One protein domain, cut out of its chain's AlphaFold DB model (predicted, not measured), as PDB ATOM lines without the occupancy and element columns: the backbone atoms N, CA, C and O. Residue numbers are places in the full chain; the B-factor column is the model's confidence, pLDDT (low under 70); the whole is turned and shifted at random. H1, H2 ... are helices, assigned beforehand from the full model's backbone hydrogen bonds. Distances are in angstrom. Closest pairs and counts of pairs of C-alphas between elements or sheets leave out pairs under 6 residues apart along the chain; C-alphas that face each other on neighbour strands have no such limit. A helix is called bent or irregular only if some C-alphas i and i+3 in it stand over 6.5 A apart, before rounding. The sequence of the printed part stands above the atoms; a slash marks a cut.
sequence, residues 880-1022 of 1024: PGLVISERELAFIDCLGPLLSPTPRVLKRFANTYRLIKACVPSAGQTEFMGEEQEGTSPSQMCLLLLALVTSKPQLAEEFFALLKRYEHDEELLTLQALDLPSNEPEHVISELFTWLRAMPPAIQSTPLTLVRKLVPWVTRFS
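AT A GLANCE: This is residues 880 to 1022 of the 1024 residues of an uncharacterized protein of Myxococcus llanfairpwllgwyngyllgogerychwyrndrobwllllantysiliogogogochensis (UniProt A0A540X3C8). H4 runs through the middle of a cluster of mostly crossed helices: H2 and H5 pack on opposite sides of it, H1 and H8 on two others, and H3 at its first residues. H6 packs on H5, and short H7 follows. The printed part has 143 residues, with eight named helices, H1 to H8 in chain order, and no named strand; the class is all helix. It is compact, with a radius of gyration of the C-alphas of 14.8 A and spans of 47 by 36 by 26 A.

IN THESE COORDINATES: H2, residues 903 to 918, runs 22.6 A from C-alpha 903 at (39.193, 5.454, 29.156). H4, residues 938 to 951, measures 19.6 A, H5, residues 953 to 965, 18.6 A, and H8, residues 1008 to 1021, 20.6 A, ending at (35.370, 10.108, 12.890). Shorter are H1, residues 886 to 894, H3, 922 to 929, H6, 989 to 997, and H7, 1001 to 1004. H3 is irregular, C-alphas 923 and 926 being 7.4 A apart; H8 only just, C-alphas 1013 and 1016 being 6.8 A apart.

HOW THE PARTS SIT: H2 touches the hub, H4, at a shallow tilt of 31 degrees, opposite ways; the closest C-alphas, Phe 909 and Thr 950, are 6.2 A apart. H8 touches H4 at a steep tilt of 49 degrees, the same way, closest at C-alphas 1018 and 946, 6.2 A. H5 and H6 are about perpendicular at 78 degrees and touch, closest at C-alphas 955 and 989, 6.0 A, with residues 955 to 959 of H5 alone. Every O i to N i+4 pair is within hydrogen-bond range in H1, H2, H4, H5 and H6, against 2 of 4 in H3 and 6 of 10 in H8; H7 is too short for one.

THE WHOLE: The farthest C-alphas, Pro 880 and Asn 983, are 47.4 A apart. The printed part has no cut; H5 to H6 is the long link. Low-confidence residues include 979 to 988.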
ATOM      1  N   PRO A 880      50.768  25.263  15.379       48.94
ATOM      2  CA  PRO A 880      49.983  25.650  16.561       48.94
ATOM      3  C   PRO A 880      48.679  24.848  16.742       48.94
ATOM      4  O   PRO A 880      48.177  24.736  17.860       48.94
ATOM      5  N   GLY A 881      48.178  24.196  15.683       54.00
ATOM      6  CA  GLY A 881      46.967  23.364  15.708       54.00
ATOM      7  C   GLY A 881      47.020  22.132  16.630       54.00
ATOM      8  O   GLY A 881      45.997  21.486  16.835       54.00
ATOM      9  N   LEU A 882      48.181  21.807  17.216       55.00
ATOM     10  CA  LEU A 882      48.339  20.718  18.191       55.00
ATOM     11  C   LEU A 882      48.174  21.155  19.662       55.00
ATOM     12  O   LEU A 882      48.109  20.296  20.546       55.00
ATOM     13  N   VAL A 883      48.105  22.462  19.947       65.75
ATOM     14  CA  VAL A 883      47.965  23.003  21.310       65.75
ATOM     15  C   VAL A 883      46.485  23.195  21.657       65.75
ATOM     16  O   VAL A 883      45.725  23.751  20.866       65.75
ATOM     17  N   ILE A 884      46.064  22.752  22.844       77.06
ATOM     18  CA  ILE A 884      44.702  22.966  23.369       77.06
ATOM     19  C   ILE A 884      44.721  24.169  24.320       77.06
ATOM     20  O   ILE A 884      45.595  24.248  25.182       77.06
ATOM     21  N   SER A 885      43.783  25.101  24.156       80.25
ATOM     22  CA  SER A 885      43.651  26.317  24.962       80.25
ATOM     23  C   SER A 885      42.864  26.085  26.252       80.25
ATOM     24  O   SER A 885      42.075  25.147  26.370       80.25
ATOM     25  N   GLU A 886      43.008  26.999  27.213       81.44
ATOM     26  CA  GLU A 886      42.237  26.966  28.464       81.44
ATOM     27  C   GLU A 886      40.718  27.074  28.227       81.44
ATOM     28  O   GLU A 886      39.943  26.428  28.929       81.44
ATOM     29  N   ARG A 887      40.276  27.813  27.195       81.88
ATOM     30  CA  ARG A 887      38.851  27.927  26.819       81.88
ATOM     31  C   ARG A 887      38.283  26.606  26.290       81.88
ATOM     32  O   ARG A 887      37.130  26.287  26.574       81.88
ATOM     33  N   GLU A 888      39.076  25.837  25.545       86.69
ATOM     34  CA  GLU A 888      38.692  24.490  25.102       86.69
ATOM     35  C   GLU A 888      38.647  23.514  26.287       86.69
ATOM     36  O   GLU A 888      37.679  22.768  26.412       86.69
ATOM     37  N   LEU A 889      39.641  23.555  27.186       87.88
ATOM     38  CA  LEU A 889      39.672  22.715  28.393       87.88
ATOM     39  C   LEU A 889      38.458  22.972  29.301       87.88
ATOM     40  O   LEU A 889      37.756  22.028  29.651       87.88
ATOM     41  N   ALA A 890      38.135  24.237  29.583       86.75
ATOM     42  CA  ALA A 890      36.966  24.599  30.386       86.75
ATOM     43  C   ALA A 890      35.632  24.140  29.758       86.75
ATOM     44  O   ALA A 890      34.675  23.826  30.469       86.75
ATOM     45  N   PHE A 891      35.547  24.068  28.423       89.69
ATOM     46  CA  PHE A 891      34.374  23.506  27.748       89.69
ATOM     47  C   PHE A 891      34.350  21.969  27.786       89.69
ATOM     48  O   PHE A 891      33.276  21.384  27.927       89.69
ATOM     49  N   ILE A 892      35.509  21.305  27.728       90.38
ATOM     50  CA  ILE A 892      35.622  19.849  27.922       90.38
ATOM     51  C   ILE A 892      35.133  19.446  29.322       90.38
ATOM     52  O   ILE A 892      34.392  18.470  29.434       90.38
ATOM     53  N   ASP A 893      35.446  20.225  30.359       89.44
ATOM     54  CA  ASP A 893      34.926  19.990  31.716       89.44
ATOM     55  C   ASP A 893      33.384  20.049  31.759       89.44
ATOM     56  O   ASP A 893      32.738  19.231  32.420       89.44
ATOM     57  N   CYS A 894      32.768  20.953  30.986       90.44
ATOM     58  CA  CYS A 894      31.309  21.057  30.863       90.44
ATOM     59  C   CYS A 894      30.674  19.861  30.123       90.44
ATOM     60  O   CYS A 894      29.512  19.531  30.373       90.44
ATOM     61  N   LEU A 895      31.416  19.190  29.234       91.62
ATOM     62  CA  LEU A 895      30.958  18.005  28.493       91.62
ATOM     63  C   LEU A 895      30.956  16.717  29.330       91.62
ATOM     64  O   LEU A 895      30.415  15.712  28.871       91.62
ATOM     65  N   GLY A 896      31.502  16.734  30.553       88.19
ATOM     66  CA  GLY A 896      31.605  15.574  31.448       88.19
ATOM     67  C   GLY A 896      30.375  14.644  31.500       88.19
ATOM     68  O   GLY A 896      30.564  13.436  31.373       88.19
ATOM     69  N   PRO A 897      29.126  15.147  31.617       89.06
ATOM     70  CA  PRO A 897      27.921  14.305  31.635       89.06
ATOM     71  C   PRO A 897      27.626  13.554  30.324       89.06
ATOM     72  O   PRO A 897      26.994  12.502  30.355       89.06
ATOM     73  N   LEU A 898      28.064  14.080  29.175       88.31
ATOM     74  CA  LEU A 898      27.874  13.457  27.859       88.31
ATOM     75  C   LEU A 898      29.007  12.481  27.500       88.31
ATOM     76  O   LEU A 898      28.833  11.632  26.625       88.31
ATOM     77  N   LEU A 899      30.163  12.597  28.157       90.44
ATOM     78  CA  LEU A 899      31.347  11.788  27.880       90.44
ATOM     79  C   LEU A 899      31.258  10.385  28.502       90.44
ATOM     80  O   LEU A 899      30.741  10.176  29.598       90.44
ATOM     81  N   SER A 900      31.799   9.394  27.794       86.50
ATOM     82  CA  SER A 900      31.810   7.999  28.241       86.50
ATOM     83  C   SER A 900      32.740   7.811  29.445       86.50
ATOM     84  O   SER A 900      33.870   8.301  29.415       86.50
ATOM     85  N   PRO A 901      32.373   6.996  30.453       85.00
ATOM     86  CA  PRO A 901      33.282   6.641  31.543       85.00
ATOM     87  C   PRO A 901      34.437   5.727  31.094       85.00
ATOM     88  O   PRO A 901      35.309   5.398  31.898       85.00
ATOM     89  N   THR A 902      34.458   5.258  29.839       84.44
ATOM     90  CA  THR A 902      35.487   4.325  29.369       84.44
ATOM     91  C   THR A 902      36.764   5.067  28.928       84.44
ATOM     92  O   THR A 902      36.725   5.897  28.016       84.44
ATOM     93  N   PRO A 903      37.952   4.744  29.490       83.88
ATOM     94  CA  PRO A 903      39.193   5.454  29.156       83.88
ATOM     95  C   PRO A 903      39.605   5.379  27.680       83.88
ATOM     96  O   PRO A 903      40.382   6.213  27.218       83.88
ATOM     97  N   ARG A 904      39.116   4.381  26.929       81.81
ATOM     98  CA  ARG A 904      39.361   4.262  25.484       81.81
ATOM     99  C   ARG A 904      38.590   5.320  24.697       81.81
ATOM    100  O   ARG A 904      39.205   6.006  23.886       81.81
ATOM    101  N   VAL A 905      37.297   5.489  24.974       85.62
ATOM    102  CA  VAL A 905      36.469   6.506  24.313       85.62
ATOM    103  C   VAL A 905      36.988   7.908  24.625       85.62
ATOM    104  O   VAL A 905      37.141   8.705  23.706       85.62
ATOM    105  N   LEU A 906      37.358   8.186  25.879       87.56
ATOM    106  CA  LEU A 906      37.945   9.475  26.271       87.56
ATOM    107  C   LEU A 906      39.259   9.775  25.529       87.56
ATOM    108  O   LEU A 906      39.482  10.898  25.080       87.56
ATOM    109  N   LYS A 907      40.120   8.763  25.337       83.19
ATOM    110  CA  LYS A 907      41.339   8.897  24.521       83.19
ATOM    111  C   LYS A 907      41.027   9.126  23.040       83.19
ATOM    112  O   LYS A 907      41.686   9.965  22.433       83.19
ATOM    113  N   ARG A 908      40.032   8.430  22.471       84.62
ATOM    114  CA  ARG A 908      39.555   8.678  21.099       84.62
ATOM    115  C   ARG A 908      39.065  10.117  20.958       84.62
ATOM    116  O   ARG A 908      39.583  10.830  20.115       84.62
ATOM    117  N   PHE A 909      38.151  10.557  21.821       88.50
ATOM    118  CA  PHE A 909      37.638  11.929  21.862       88.50
ATOM    119  C   PHE A 909      38.775  12.968  21.839       88.50
ATOM    120  O   PHE A 909      38.831  13.804  20.941       88.50
ATOM    121  N   ALA A 910      39.744  12.860  22.753       84.19
ATOM    122  CA  ALA A 910      40.861  13.802  22.823       84.19
ATOM    123  C   ALA A 910      41.787  13.756  21.587       84.19
ATOM    124  O   ALA A 910      42.229  14.800  21.103       84.19
ATOM    125  N   ASN A 911      42.095  12.564  21.065       80.62
ATOM    126  CA  ASN A 911      42.994  12.408  19.917       80.62
ATOM    127  C   ASN A 911      42.331  12.822  18.596       80.62
ATOM    128  O   ASN A 911      42.957  13.510  17.792       80.62
ATOM    129  N   THR A 912      41.063  12.468  18.393       84.06
ATOM    130  CA  THR A 912      40.273  12.907  17.241       84.06
ATOM    131  C   THR A 912      40.074  14.420  17.259       84.06
ATOM    132  O   THR A 912      40.208  15.047  16.214       84.06
ATOM    133  N   TYR A 913      39.844  15.041  18.423       85.44
ATOM    134  CA  TYR A 913      39.742  16.500  18.494       85.44
ATOM    135  C   TYR A 913      41.045  17.200  18.081       85.44
ATOM    136  O   TYR A 913      41.018  18.139  17.287       85.44
ATOM    137  N   ARG A 914      42.201  16.704  18.547       79.94
ATOM    138  CA  ARG A 914      43.521  17.200  18.115       79.94
ATOM    139  C   ARG A 914      43.726  17.072  16.606       79.94
ATOM    140  O   ARG A 914      44.295  17.973  16.005       79.94
ATOM    141  N   LEU A 915      43.250  15.983  15.998       77.69
ATOM    142  CA  LEU A 915      43.311  15.798  14.548       77.69
ATOM    143  C   LEU A 915      42.401  16.790  13.804       77.69
ATOM    144  O   LEU A 915      42.864  17.453  12.884       77.69
ATOM    145  N   ILE A 916      41.148  16.953  14.246       79.25
ATOM    146  CA  ILE A 916      40.202  17.948  13.706       79.25
ATOM    147  C   ILE A 916      40.807  19.357  13.776       79.25
ATOM    148  O   ILE A 916      40.758  20.095  12.795       79.25
ATOM    149  N   LYS A 917      41.436  19.717  14.900       76.81
ATOM    150  CA  LYS A 917      42.113  21.009  15.069       76.81
ATOM    151  C   LYS A 917      43.340  21.160  14.161       76.81
ATOM    152  O   LYS A 917      43.553  22.235  13.611       76.81
ATOM    153  N   ALA A 918      44.107  20.090  13.943       72.12
ATOM    154  CA  ALA A 918      45.225  20.081  13.000       72.12
ATOM    155  C   ALA A 918      44.786  20.217  11.525       72.12
ATOM    156  O   ALA A 918      45.555  20.735  10.722       72.12
ATOM    157  N   CYS A 919      43.552  19.834  11.171       70.44
ATOM    158  CA  CYS A 919      42.964  20.104   9.850       70.44
ATOM    159  C   CYS A 919      42.583  21.586   9.623       70.44
ATOM    160  O   CYS A 919      42.158  21.925   8.517       70.44
ATOM    161  N   VAL A 920      42.675  22.464  10.633       70.38
ATOM    162  CA  VAL A 920      42.345  23.896  10.502       70.38
ATOM    163  C   VAL A 920      43.584  24.686  10.055       70.38
ATOM    164  O   VAL A 920      44.545  24.787  10.832       70.38
ATOM    165  N   PRO A 921      43.577  25.298   8.850       67.44
ATOM    166  CA  PRO A 921      44.688  26.116   8.371       67.44
ATOM    167  C   PRO A 921      45.001  27.260   9.336       67.44
ATOM    168  O   PRO A 921      44.082  27.841   9.912       67.44
ATOM    169  N   SER A 922      46.275  27.633   9.462       63.47
ATOM    170  CA  SER A 922      46.749  28.700  10.363       63.47
ATOM    171  C   SER A 922      45.933  29.996  10.258       63.47
ATOM    172  O   SER A 922      45.508  30.538  11.274       63.47
ATOM    173  N   ALA A 923      45.613  30.430   9.034       60.25
ATOM    174  CA  ALA A 923      44.798  31.617   8.760       60.25
ATOM    175  C   ALA A 923      43.342  31.550   9.278       60.25
ATOM    176  O   ALA A 923      42.709  32.590   9.417       60.25
ATOM    177  N   GLY A 924      42.806  30.354   9.550       67.50
ATOM    178  CA  GLY A 924      41.451  30.136  10.075       67.50
ATOM    179  C   GLY A 924      41.402  29.734  11.554       67.50
ATOM    180  O   GLY A 924      40.318  29.482  12.077       67.50
ATOM    181  N   GLN A 925      42.546  29.643  12.246       70.12
ATOM    182  CA  GLN A 925      42.570  29.186  13.641       70.12
ATOM    183  C   GLN A 925      41.905  30.182  14.598       70.12
ATOM    184  O   GLN A 925      41.161  29.752  15.472       70.12
ATOM    185  N   THR A 926      42.084  31.492  14.411       71.81
ATOM    186  CA  THR A 926      41.436  32.530  15.240       71.81
ATOM    187  C   THR A 926      39.905  32.481  15.147       71.81
ATOM    188  O   THR A 926      39.222  32.523  16.174       71.81
ATOM    189  N   GLU A 927      39.363  32.303  13.938       79.19
ATOM    190  CA  GLU A 927      37.925  32.124  13.687       79.19
ATOM    191  C   GLU A 927      37.405  30.816  14.305       79.19
ATOM    192  O   GLU A 927      36.415  30.824  15.038       79.19
ATOM    193  N   PHE A 928      38.104  29.694  14.088       79.25
ATOM    194  CA  PHE A 928      37.731  28.393  14.656       79.25
ATOM    195  C   PHE A 928      37.711  28.402  16.193       79.25
ATOM    196  O   PHE A 928      36.837  27.792  16.815       79.25
ATOM    197  N   MET A 929      38.656  29.114  16.807       77.69
ATOM    198  CA  MET A 929      38.774  29.275  18.256       77.69
ATOM    199  C   MET A 929      37.782  30.296  18.834       77.69
ATOM    200  O   MET A 929      37.473  30.234  20.026       77.69
ATOM    201  N   GLY A 930      37.243  31.196  18.003       69.31
ATOM    202  CA  GLY A 930      36.295  32.238  18.401       69.31
ATOM    203  C   GLY A 930      36.902  33.291  19.330       69.31
ATOM    204  O   GLY A 930      36.226  33.750  20.250       69.31
ATOM    205  N   GLU A 931      38.179  33.639  19.142       62.12
ATOM    206  CA  GLU A 931      38.911  34.564  20.028       62.12
ATOM    207  C   GLU A 931      38.455  36.029  19.895       62.12
ATOM    208  O   GLU A 931      38.600  36.797  20.843       62.12
ATOM    209  N   GLU A 932      37.839  36.400  18.768       53.09
ATOM    210  CA  GLU A 932      37.414  37.779  18.463       53.09
ATOM    211  C   GLU A 932      35.891  38.025  18.572       53.09
ATOM    212  O   GLU A 932      35.438  39.144  18.336       53.09
ATOM    213  N   GLN A 933      35.076  37.013  18.909       56.94
ATOM    214  CA  GLN A 933      33.604  37.119  18.906       56.94
ATOM    215  C   GLN A 933      32.956  36.725  20.244       56.94
ATOM    216  O   GLN A 933      33.249  35.673  20.817       56.94
ATOM    217  N   GLU A 934      31.994  37.536  20.702       55.00
ATOM    218  CA  GLU A 934      31.086  37.188  21.804       55.00
ATOM    219  C   GLU A 934      30.052  36.151  21.334       55.00
ATOM    220  O   GLU A 934      28.960  36.482  20.877       55.00
ATOM    221  N   GLY A 935      30.403  34.868  21.431       67.00
ATOM    222  CA  GLY A 935      29.520  33.769  21.044       67.00
ATOM    223  C   GLY A 935      30.138  32.383  21.229       67.00
ATOM    224  O   GLY A 935      31.260  32.229  21.722       67.00
ATOM    225  N   THR A 936      29.383  31.360  20.832       76.00
ATOM    226  CA  THR A 936      29.857  29.972  20.756       76.00
ATOM    227  C   THR A 936      30.874  29.823  19.632       76.00
ATOM    228  O   THR A 936      30.568  30.143  18.484       76.00
ATOM    229  N   SER A 937      32.060  29.290  19.926       85.06
ATOM    230  CA  SER A 937      33.067  29.052  18.889       85.06
ATOM    231  C   SER A 937      32.782  27.770  18.083       85.06
ATOM    232  O   SER A 937      32.221  26.804  18.619       85.06
ATOM    233  N   PRO A 938      33.226  27.693  16.813       86.12
ATOM    234  CA  PRO A 938      33.227  26.444  16.051       86.12
ATOM    235  C   PRO A 938      33.940  25.296  16.787       86.12
ATOM    236  O   PRO A 938      33.446  24.170  16.780       86.12
ATOM    237  N   SER A 939      35.037  25.584  17.500       85.94
ATOM    238  CA  SER A 939      35.759  24.618  18.340       85.94
ATOM    239  C   SER A 939      34.890  23.983  19.433       85.94
ATOM    240  O   SER A 939      34.894  22.761  19.587       85.94
ATOM    241  N   GLN A 940      34.069  24.772  20.136       89.88
ATOM    242  CA  GLN A 940      33.132  24.266  21.148       89.88
ATOM    243  C   GLN A 940      32.056  23.361  20.527       89.88
ATOM    244  O   GLN A 940      31.719  22.319  21.089       89.88
ATOM    245  N   MET A 941      31.549  23.694  19.339       91.25
ATOM    246  CA  MET A 941      30.576  22.838  18.649       91.25
ATOM    247  C   MET A 941      31.197  21.557  18.094       91.25
ATOM    248  O   MET A 941      30.576  20.502  18.205       91.25
ATOM    249  N   CYS A 942      32.440  21.594  17.606       90.12
ATOM    250  CA  CYS A 942      33.185  20.376  17.282       90.12
ATOM    251  C   CYS A 942      33.371  19.471  18.509       90.12
ATOM    252  O   CYS A 942      33.152  18.267  18.403       90.12
ATOM    253  N   LEU A 943      33.710  20.033  19.677       91.62
ATOM    254  CA  LEU A 943      33.825  19.277  20.931       91.62
ATOM    255  C   LEU A 943      32.487  18.641  21.351       91.62
ATOM    256  O   LEU A 943      32.461  17.460  21.688       91.62
ATOM    257  N   LEU A 944      31.369  19.372  21.277       92.56
ATOM    258  CA  LEU A 944      30.038  18.828  21.582       92.56
ATOM    259  C   LEU A 944      29.647  17.689  20.625       92.56
ATOM    260  O   LEU A 944      29.284  16.600  21.069       92.56
ATOM    261  N   LEU A 945      29.754  17.922  19.315       92.44
ATOM    262  CA  LEU A 945      29.436  16.922  18.294       92.44
ATOM    263  C   LEU A 945      30.310  15.672  18.442       92.44
ATOM    264  O   LEU A 945      29.817  14.553  18.311       92.44
ATOM    265  N   LEU A 946      31.594  15.846  18.766       92.12
ATOM    266  CA  LEU A 946      32.515  14.731  18.949       92.12
ATOM    267  C   LEU A 946      32.228  13.961  20.243       92.12
ATOM    268  O   LEU A 946      32.352  12.736  20.250       92.12
ATOM    269  N   ALA A 947      31.812  14.631  21.323       92.56
ATOM    270  CA  ALA A 947      31.367  13.963  22.544       92.56
ATOM    271  C   ALA A 947      30.173  13.043  22.248       92.56
ATOM    272  O   ALA A 947      30.217  11.866  22.605       92.56
ATOM    273  N   LEU A 948      29.175  13.530  21.500       90.94
ATOM    274  CA  LEU A 948      28.031  12.727  21.056       90.94
ATOM    275  C   LEU A 948      28.467  11.531  20.197       90.94
ATOM    276  O   LEU A 948      28.226  10.387  20.581       90.94
ATOM    277  N   VAL A 949      29.176  11.771  19.089       90.00
ATOM    278  CA  VAL A 949      29.606  10.717  18.146       90.00
ATOM    279  C   VAL A 949      30.482   9.654  18.817       90.00
ATOM    280  O   VAL A 949      30.350   8.468  18.526       90.00
ATOM    281  N   THR A 950      31.375  10.050  19.729       88.00
ATOM    282  CA  THR A 950      32.307   9.105  20.366       88.00
ATOM    283  C   THR A 950      31.752   8.424  21.611       88.00
ATOM    284  O   THR A 950      32.164   7.297  21.880       88.00
ATOM    285  N   SER A 951      30.875   9.069  22.386       87.69
ATOM    286  CA  SER A 951      30.437   8.567  23.702       87.69
ATOM    287  C   SER A 951      28.985   8.110  23.760       87.69
ATOM    288  O   SER A 951      28.647   7.308  24.632       87.69
ATOM    289  N   LYS A 952      28.130   8.613  22.865       87.00
ATOM    290  CA  LYS A 952      26.682   8.380  22.857       87.00
ATOM    291  C   LYS A 952      26.178   8.214  21.405       87.00
ATOM    292  O   LYS A 952      25.378   9.029  20.948       87.00
ATOM    293  N   PRO A 953      26.633   7.195  20.647       83.56
ATOM    294  CA  PRO A 953      26.360   7.103  19.210       83.56
ATOM    295  C   PRO A 953      24.863   7.052  18.865       83.56
ATOM    296  O   PRO A 953      24.452   7.742  17.942       83.56
ATOM    297  N   GLN A 954      24.025   6.355  19.645       80.88
ATOM    298  CA  GLN A 954      22.566   6.350  19.431       80.88
ATOM    299  C   GLN A 954      21.955   7.754  19.580       80.88
ATOM    300  O   GLN A 954      21.173   8.194  18.745       80.88
ATOM    301  N   LEU A 955      22.375   8.499  20.608       84.50
ATOM    302  CA  LEU A 955      21.953   9.885  20.827       84.50
ATOM    303  C   LEU A 955      22.441  10.814  19.701       84.50
ATOM    304  O   LEU A 955      21.750  11.768  19.356       84.50
ATOM    305  N   ALA A 956      23.611  10.538  19.117       88.00
ATOM    306  CA  ALA A 956      24.112  11.256  17.949       88.00
ATOM    307  C   ALA A 956      23.259  10.969  16.699       88.00
ATOM    308  O   ALA A 956      22.845  11.910  16.029       88.00
ATOM    309  N   GLU A 957      22.938   9.699  16.421       84.38
ATOM    310  CA  GLU A 957      22.039   9.282  15.332       84.38
ATOM    311  C   GLU A 957      20.663   9.968  15.452       84.38
ATOM    312  O   GLU A 957      20.199  10.610  14.505       84.38
ATOM    313  N   GLU A 958      20.051   9.917  16.639       83.69
ATOM    314  CA  GLU A 958      18.778  10.576  16.955       83.69
ATOM    315  C   GLU A 958      18.853  12.111  16.800       83.69
ATOM    316  O   GLU A 958      17.975  12.727  16.188       83.69
ATOM    317  N   PHE A 959      19.925  12.746  17.286       86.19
ATOM    318  CA  PHE A 959      20.137  14.192  17.159       86.19
ATOM    319  C   PHE A 959      20.362  14.632  15.704       86.19
ATOM    320  O   PHE A 959      19.828  15.659  15.281       86.19
ATOM    321  N   PHE A 960      21.095  13.862  14.896       87.38
ATOM    322  CA  PHE A 960      21.292  14.171  13.476       87.38
ATOM    323  C   PHE A 960      20.017  13.942  12.659       87.38
ATOM    324  O   PHE A 960      19.718  14.740  11.767       87.38
ATOM    325  N   ALA A 961      19.221  12.923  12.999       83.44
ATOM    326  CA  ALA A 961      17.889  12.744  12.436       83.44
ATOM    327  C   ALA A 961      16.974  13.938  12.763       83.44
ATOM    328  O   ALA A 961      16.254  14.406  11.881       83.44
ATOM    329  N   LEU A 962      17.046  14.482  13.986       81.88
ATOM    330  CA  LEU A 962      16.330  15.701  14.373       81.88
ATOM    331  C   LEU A 962      16.810  16.920  13.568       81.88
ATOM    332  O   LEU A 962      15.987  17.577  12.936       81.88
ATOM    333  N   LEU A 963      18.121  17.187  13.502       83.44
ATOM    334  CA  LEU A 963      18.682  18.301  12.714       83.44
ATOM    335  C   LEU A 963      18.275  18.249  11.233       83.44
ATOM    336  O   LEU A 963      18.087  19.297  10.613       83.44
ATOM    337  N   LYS A 964      18.112  17.042  10.676       82.44
ATOM    338  CA  LYS A 964      17.657  16.834   9.299       82.44
ATOM    339  C   LYS A 964      16.170  17.154   9.095       82.44
ATOM    340  O   LYS A 964      15.798  17.619   8.023       82.44
ATOM    341  N   ARG A 965      15.312  16.977  10.108       79.56
ATOM    342  CA  ARG A 965      13.888  17.382  10.026       79.56
ATOM    343  C   ARG A 965      13.741  18.899   9.831       79.56
ATOM    344  O   ARG A 965      12.840  19.320   9.119       79.56
ATOM    345  N   TYR A 966      14.669  19.685  10.382       76.44
ATOM    346  CA  TYR A 966      14.731  21.147  10.251       76.44
ATOM    347  C   TYR A 966      15.645  21.625   9.097       76.44
ATOM    348  O   TYR A 966      15.990  22.802   9.041       76.44
ATOM    349  N   GLU A 967      16.087  20.752   8.176       73.06
ATOM    350  CA  GLU A 967      17.075  21.064   7.115       73.06
ATOM    351  C   GLU A 967      16.661  22.227   6.189       73.06
ATOM    352  O   GLU A 967      17.527  22.921   5.658       73.06
ATOM    353  N   HIS A 968      15.358  22.476   6.034       71.12
ATOM    354  CA  HIS A 968      14.808  23.542   5.187       71.12
ATOM    355  C   HIS A 968      14.368  24.803   5.942       71.12
ATOM    356  O   HIS A 968      13.991  25.778   5.295       71.12
ATOM    357  N   ASP A 969      14.445  24.819   7.274       66.06
ATOM    358  CA  ASP A 969      14.170  26.030   8.044       66.06
ATOM    359  C   ASP A 969      15.372  26.990   7.995       66.06
ATOM    360  O   ASP A 969      16.539  26.592   8.166       66.06
ATOM    361  N   GLU A 970      15.059  28.263   7.722       57.91
ATOM    362  CA  GLU A 970      16.019  29.351   7.498       57.91
ATOM    363  C   GLU A 970      16.866  29.690   8.743       57.91
ATOM    364  O   GLU A 970      16.696  29.149   9.837       57.91
ATOM    365  N   GLU A 971      17.823  30.606   8.564       55.62
ATOM    366  CA  GLU A 971      18.987  30.869   9.429       55.62
ATOM    367  C   GLU A 971      18.699  31.305  10.887       55.62
ATOM    368  O   GLU A 971      19.634  31.562  11.643       55.62
ATOM    369  N   LEU A 972      17.430  31.380  11.297       55.19
ATOM    370  CA  LEU A 972      16.968  31.915  12.583       55.19
ATOM    371  C   LEU A 972      16.775  30.866  13.694       55.19
ATOM    372  O   LEU A 972      16.610  31.242  14.857       55.19
ATOM    373  N   LEU A 973      16.799  29.564  13.385       73.81
ATOM    374  CA  LEU A 973      16.718  28.527  14.419       73.81
ATOM    375  C   LEU A 973      18.049  28.353  15.169       73.81
ATOM    376  O   LEU A 973      19.139  28.315  14.590       73.81
ATOM    377  N   THR A 974      17.932  28.179  16.484       82.12
ATOM    378  CA  THR A 974      19.039  27.979  17.433       82.12
ATOM    379  C   THR A 974      18.867  26.655  18.181       82.12
ATOM    380  O   THR A 974      17.776  26.088  18.167       82.12
ATOM    381  N   LEU A 975      19.912  26.142  18.842       81.25
ATOM    382  CA  LEU A 975      19.846  24.856  19.564       81.25
ATOM    383  C   LEU A 975      18.694  24.785  20.589       81.25
ATOM    384  O   LEU A 975      18.052  23.747  20.714       81.25
ATOM    385  N   GLN A 976      18.389  25.888  21.278       80.12
ATOM    386  CA  GLN A 976      17.244  25.997  22.198       80.12
ATOM    387  C   GLN A 976      15.856  25.919  21.531       80.12
ATOM    388  O   GLN A 976      14.875  25.679  22.227       80.12
ATOM    389  N   ALA A 977      15.761  26.154  20.217       75.81
ATOM    390  CA  ALA A 977      14.507  26.204  19.459       75.81
ATOM    391  C   ALA A 977      14.142  24.860  18.795       75.81
ATOM    392  O   ALA A 977      13.178  24.786  18.036       75.81
ATOM    393  N   LEU A 978      14.922  23.806  19.052       75.06
ATOM    394  CA  LEU A 978      14.603  22.445  18.630       75.06
ATOM    395  C   LEU A 978      13.542  21.849  19.569       75.06
ATOM    396  O   LEU A 978      13.844  21.508  20.713       75.06
ATOM    397  N   ASP A 979      12.314  21.690  19.076       65.62
ATOM    398  CA  ASP A 979      11.241  21.031  19.823       65.62
ATOM    399  C   ASP A 979      11.289  19.502  19.673       65.62
ATOM    400  O   ASP A 979      11.565  18.947  18.607       65.62
ATOM    401  N   LEU A 980      10.976  18.806  20.768       61.94
ATOM    402  CA  LEU A 980      10.818  17.353  20.783       61.94
ATOM    403  C   LEU A 980       9.462  16.954  20.161       61.94
ATOM    404  O   LEU A 980       8.420  17.426  20.624       61.94
ATOM    405  N   PRO A 981       9.432  16.065  19.148       55.69
ATOM    406  CA  PRO A 981       8.186  15.589  18.557       55.69
ATOM    407  C   PRO A 981       7.427  14.707  19.557       55.69
ATOM    408  O   PRO A 981       7.959  13.726  20.065       55.69
ATOM    409  N   SER A 982       6.156  15.025  19.800       53.50
ATOM    410  CA  SER A 982       5.354  14.533  20.936       53.50
ATOM    411  C   SER A 982       4.939  13.046  20.894       53.50
ATOM    412  O   SER A 982       3.944  12.692  21.523       53.50
ATOM    413  N   ASN A 983       5.581  12.200  20.077       50.91
ATOM    414  CA  ASN A 983       5.030  10.888  19.702       50.91
ATOM    415  C   ASN A 983       6.061   9.780  19.359       50.91
ATOM    416  O   ASN A 983       5.688   8.782  18.745       50.91
ATOM    417  N   GLU A 984       7.338   9.931  19.730       51.06
ATOM    418  CA  GLU A 984       8.387   8.890  19.619       51.06
ATOM    419  C   GLU A 984       9.108   8.721  20.980       51.06
ATOM    420  O   GLU A 984       9.053   9.641  21.797       51.06
ATOM    421  N   PRO A 985       9.719   7.556  21.299       48.84
ATOM    422  CA  PRO A 985      10.142   7.208  22.666       48.84
ATOM    423  C   PRO A 985      11.153   8.192  23.293       48.84
ATOM    424  O   PRO A 985      12.346   8.171  23.014       48.84
ATOM    425  N   GLU A 986      10.663   9.008  24.227       53.22
ATOM    426  CA  GLU A 986      11.269  10.272  24.686       53.22
ATOM    427  C   GLU A 986      12.566  10.164  25.525       53.22
ATOM    428  O   GLU A 986      13.062  11.174  26.021       53.22
ATOM    429  N   HIS A 987      13.107   8.969  25.775       58.12
ATOM    430  CA  HIS A 987      14.088   8.777  26.857       58.12
ATOM    431  C   HIS A 987      15.549   9.105  26.512       58.12
ATOM    432  O   HIS A 987      16.293   9.458  27.425       58.12
ATOM    433  N   VAL A 988      15.980   9.007  25.248       56.62
ATOM    434  CA  VAL A 988      17.407   9.154  24.887       56.62
ATOM    435  C   VAL A 988      17.764  10.614  24.577       56.62
ATOM    436  O   VAL A 988      18.545  11.200  25.329       56.62
ATOM    437  N   ILE A 989      17.133  11.261  23.583       70.56
ATOM    438  CA  ILE A 989      17.327  12.706  23.296       70.56
ATOM    439  C   ILE A 989      17.177  13.606  24.544       70.56
ATOM    440  O   ILE A 989      17.874  14.618  24.663       70.56
ATOM    441  N   SER A 990      16.305  13.252  25.496       72.44
ATOM    442  CA  SER A 990      16.060  14.040  26.717       72.44
ATOM    443  C   SER A 990      17.332  14.325  27.537       72.44
ATOM    444  O   SER A 990      17.455  15.406  28.123       72.44
ATOM    445  N   GLU A 991      18.326  13.428  27.520       78.44
ATOM    446  CA  GLU A 991      19.621  13.637  28.183       78.44
ATOM    447  C   GLU A 991      20.377  14.846  27.593       78.44
ATOM    448  O   GLU A 991      20.822  15.727  28.336       78.44
ATOM    449  N   LEU A 992      20.446  14.946  26.258       83.69
ATOM    450  CA  LEU A 992      21.101  16.055  25.557       83.69
ATOM    451  C   LEU A 992      20.394  17.389  25.807       83.69
ATOM    452  O   LEU A 992      21.053  18.387  26.087       83.69
ATOM    453  N   PHE A 993      19.061  17.417  25.747       84.19
ATOM    454  CA  PHE A 993      18.307  18.650  25.997       84.19
ATOM    455  C   PHE A 993      18.360  19.085  27.463       84.19
ATOM    456  O   PHE A 993      18.381  20.284  27.743       84.19
ATOM    457  N   THR A 994      18.443  18.139  28.400       85.12
ATOM    458  CA  THR A 994      18.665  18.437  29.821       85.12
ATOM    459  C   THR A 994      20.041  19.071  30.035       85.12
ATOM    460  O   THR A 994      20.135  20.099  30.705       85.12
ATOM    461  N   TRP A 995      21.091  18.523  29.412       89.69
ATOM    462  CA  TRP A 995      22.432  19.114  29.433       89.69
ATOM    463  C   TRP A 995      22.461  20.502  28.771       89.69
ATOM    464  O   TRP A 995      22.953  21.458  29.368       89.69
ATOM    465  N   LEU A 996      21.863  20.650  27.585       87.12
ATOM    466  CA  LEU A 996      21.832  21.902  26.823       87.12
ATOM    467  C   LEU A 996      21.154  23.038  27.604       87.12
ATOM    468  O   LEU A 996      21.679  24.148  27.647       87.12
ATOM    469  N   ARG A 997      20.028  22.761  28.277       86.19
ATOM    470  CA  ARG A 997      19.317  23.734  29.131       86.19
ATOM    471  C   ARG A 997      20.133  24.188  30.348       86.19
ATOM    472  O   ARG A 997      19.844  25.249  30.895       86.19
ATOM    473  N   ALA A 998      21.135  23.411  30.766       86.38
ATOM    474  CA  ALA A 998      22.055  23.760  31.849       86.38
ATOM    475  C   ALA A 998      23.299  24.546  31.376       86.38
ATOM    476  O   ALA A 998      24.059  25.033  32.213       86.38
ATOM    477  N   MET A 999      23.522  24.684  30.062       88.00
ATOM    478  CA  MET A 999      24.657  25.434  29.506       88.00
ATOM    479  C   MET A 999      24.418  26.956  29.492       88.00
ATOM    480  O   MET A 999      23.267  27.396  29.527       88.00
ATOM    481  N   PRO A1000      25.471  27.794  29.390       85.44
ATOM    482  CA  PRO A1000      25.320  29.245  29.268       85.44
ATOM    483  C   PRO A1000      24.475  29.671  28.050       85.44
ATOM    484  O   PRO A1000      24.521  28.989  27.020       85.44
ATOM    485  N   PRO A1001      23.779  30.828  28.097       82.69
ATOM    486  CA  PRO A1001      22.905  31.290  27.013       82.69
ATOM    487  C   PRO A1001      23.565  31.341  25.632       82.69
ATOM    488  O   PRO A1001      22.912  31.004  24.651       82.69
ATOM    489  N   ALA A1002      24.861  31.674  25.552       82.50
ATOM    490  CA  ALA A1002      25.623  31.652  24.300       82.50
ATOM    491  C   ALA A1002      25.515  30.289  23.586       82.50
ATOM    492  O   ALA A1002      25.091  30.232  22.432       82.50
ATOM    493  N   ILE A1003      25.772  29.190  24.311       84.56
ATOM    494  CA  ILE A1003      25.685  27.814  23.797       84.56
ATOM    495  C   ILE A1003      24.253  27.486  23.354       84.56
ATOM    496  O   ILE A1003      24.055  26.944  22.267       84.56
ATOM    497  N   GLN A1004      23.251  27.861  24.153       84.56
ATOM    498  CA  GLN A1004      21.834  27.636  23.837       84.56
ATOM    499  C   GLN A1004      21.390  28.391  22.570       84.56
ATOM    500  O   GLN A1004      20.655  27.851  21.741       84.56
ATOM    501  N   SER A1005      21.897  29.612  22.381       84.50
ATOM    502  CA  SER A1005      21.636  30.481  21.226       84.50
ATOM    503  C   SER A1005      22.439  30.134  19.965       84.50
ATOM    504  O   SER A1005      22.369  30.867  18.982       84.50
ATOM    505  N   THR A1006      23.203  29.036  19.954       86.69
ATOM    506  CA  THR A1006      24.037  28.679  18.794       86.69
ATOM    507  C   THR A1006      23.170  28.420  17.552       86.69
ATOM    508  O   THR A1006      22.264  27.583  17.632       86.69
ATOM    509  N   PRO A1007      23.439  29.073  16.401       86.12
ATOM    510  CA  PRO A1007      22.682  28.861  15.168       86.12
ATOM    511  C   PRO A1007      22.789  27.425  14.650       86.12
ATOM    512  O   PRO A1007      23.889  26.870  14.544       86.12
ATOM    513  N   LEU A1008      21.665  26.835  14.227       84.25
ATOM    514  CA  LEU A1008      21.669  25.494  13.629       84.25
ATOM    515  C   LEU A1008      22.475  25.439  12.322       84.25
ATOM    516  O   LEU A1008      22.991  24.385  11.965       84.25
ATOM    517  N   THR A1009      22.645  26.564  11.622       82.94
ATOM    518  CA  THR A1009      23.502  26.671  10.430       82.94
ATOM    519  C   THR A1009      24.968  26.339  10.722       82.94
ATOM    520  O   THR A1009      25.592  25.643   9.921       82.94
ATOM    521  N   LEU A1010      25.511  26.762  11.871       83.56
ATOM    522  CA  LEU A1010      26.868  26.407  12.300       83.56
ATOM    523  C   LEU A1010      26.959  24.910  12.613       83.56
ATOM    524  O   LEU A1010      27.837  24.221  12.097       83.56
ATOM    525  N   VAL A1011      26.013  24.387  13.398       85.19
ATOM    526  CA  VAL A1011      25.983  22.967  13.786       85.19
ATOM    527  C   VAL A1011      25.880  22.067  12.548       85.19
ATOM    528  O   VAL A1011      26.691  21.156  12.387       85.19
ATOM    529  N   ARG A1012      24.963  22.370  11.615       84.44
ATOM    530  CA  ARG A1012      24.794  21.636  10.345       84.44
ATOM    531  C   ARG A1012      26.054  21.648   9.472       84.44
ATOM    532  O   ARG A1012      26.349  20.628   8.860       84.44
ATOM    533  N   LYS A1013      26.821  22.746   9.436       83.56
ATOM    534  CA  LYS A1013      28.107  22.808   8.707       83.56
ATOM    535  C   LYS A1013      29.183  21.906   9.323       83.56
ATOM    536  O   LYS A1013      29.995  21.354   8.587       83.56
ATOM    537  N   LEU A1014      29.191  21.743  10.648       84.12
ATOM    538  CA  LEU A1014      30.201  20.954  11.365       84.12
ATOM    539  C   LEU A1014      29.866  19.453  11.436       84.12
ATOM    540  O   LEU A1014      30.786  18.637  11.485       84.12
ATOM    541  N   VAL A1015      28.584  19.066  11.396       86.31
ATOM    542  CA  VAL A1015      28.157  17.652  11.457       86.31
ATOM    543  C   VAL A1015      28.884  16.767  10.425       86.31
ATOM    544  O   VAL A1015      29.548  15.830  10.866       86.31
ATOM    545  N   PRO A1016      28.892  17.059   9.104       81.50
ATOM    546  CA  PRO A1016      29.582  16.232   8.104       81.50
ATOM    547  C   PRO A1016      31.107  16.166   8.252       81.50
ATOM    548  O   PRO A1016      31.747  15.337   7.610       81.50
ATOM    549  N   TRP A1017      31.710  17.051   9.050       80.44
ATOM    550  CA  TRP A1017      33.143  17.029   9.332       80.44
ATOM    551  C   TRP A1017      33.453  16.130  10.533       80.44
ATOM    552  O   TRP A1017      34.381  15.327  10.470       80.44
ATOM    553  N   VAL A1018      32.639  16.201  11.593       84.81
ATOM    554  CA  VAL A1018      32.835  15.428  12.829       84.81
ATOM    555  C   VAL A1018      32.371  13.971  12.694       84.81
ATOM    556  O   VAL A1018      33.044  13.071  13.196       84.81
ATOM    557  N   THR A1019      31.270  13.698  11.983       86.19
ATOM    558  CA  THR A1019      30.756  12.321  11.808       86.19
ATOM    559  C   THR A1019      31.710  11.413  11.039       86.19
ATOM    560  O   THR A1019      31.679  10.199  11.225       86.19
ATOM    561  N   ARG A1020      32.644  11.974  10.261       84.06
ATOM    562  CA  ARG A1020      33.714  11.216   9.592       84.06
ATOM    563  C   ARG A1020      34.664  10.500  10.550       84.06
ATOM    564  O   ARG A1020      35.425   9.658  10.091       84.06
ATOM    565  N   PHE A1021      34.611  10.800  11.846       84.50
ATOM    566  CA  PHE A1021      35.370  10.108  12.890       84.50
ATOM    567  C   PHE A1021      34.487   9.203  13.775       84.50
ATOM    568  O   PHE A1021      34.869   8.825  14.886       84.50
ATOM    569  N   SER A1022      33.301   8.847  13.274       83.38
ATOM    570  CA  SER A1022      32.427   7.794  13.797       83.38
ATOM    571  C   SER A1022      32.865   6.404  13.313       83.38
ATOM    572  O   SER A1022      33.558   6.271  12.305       83.38
TER     573      SER A1022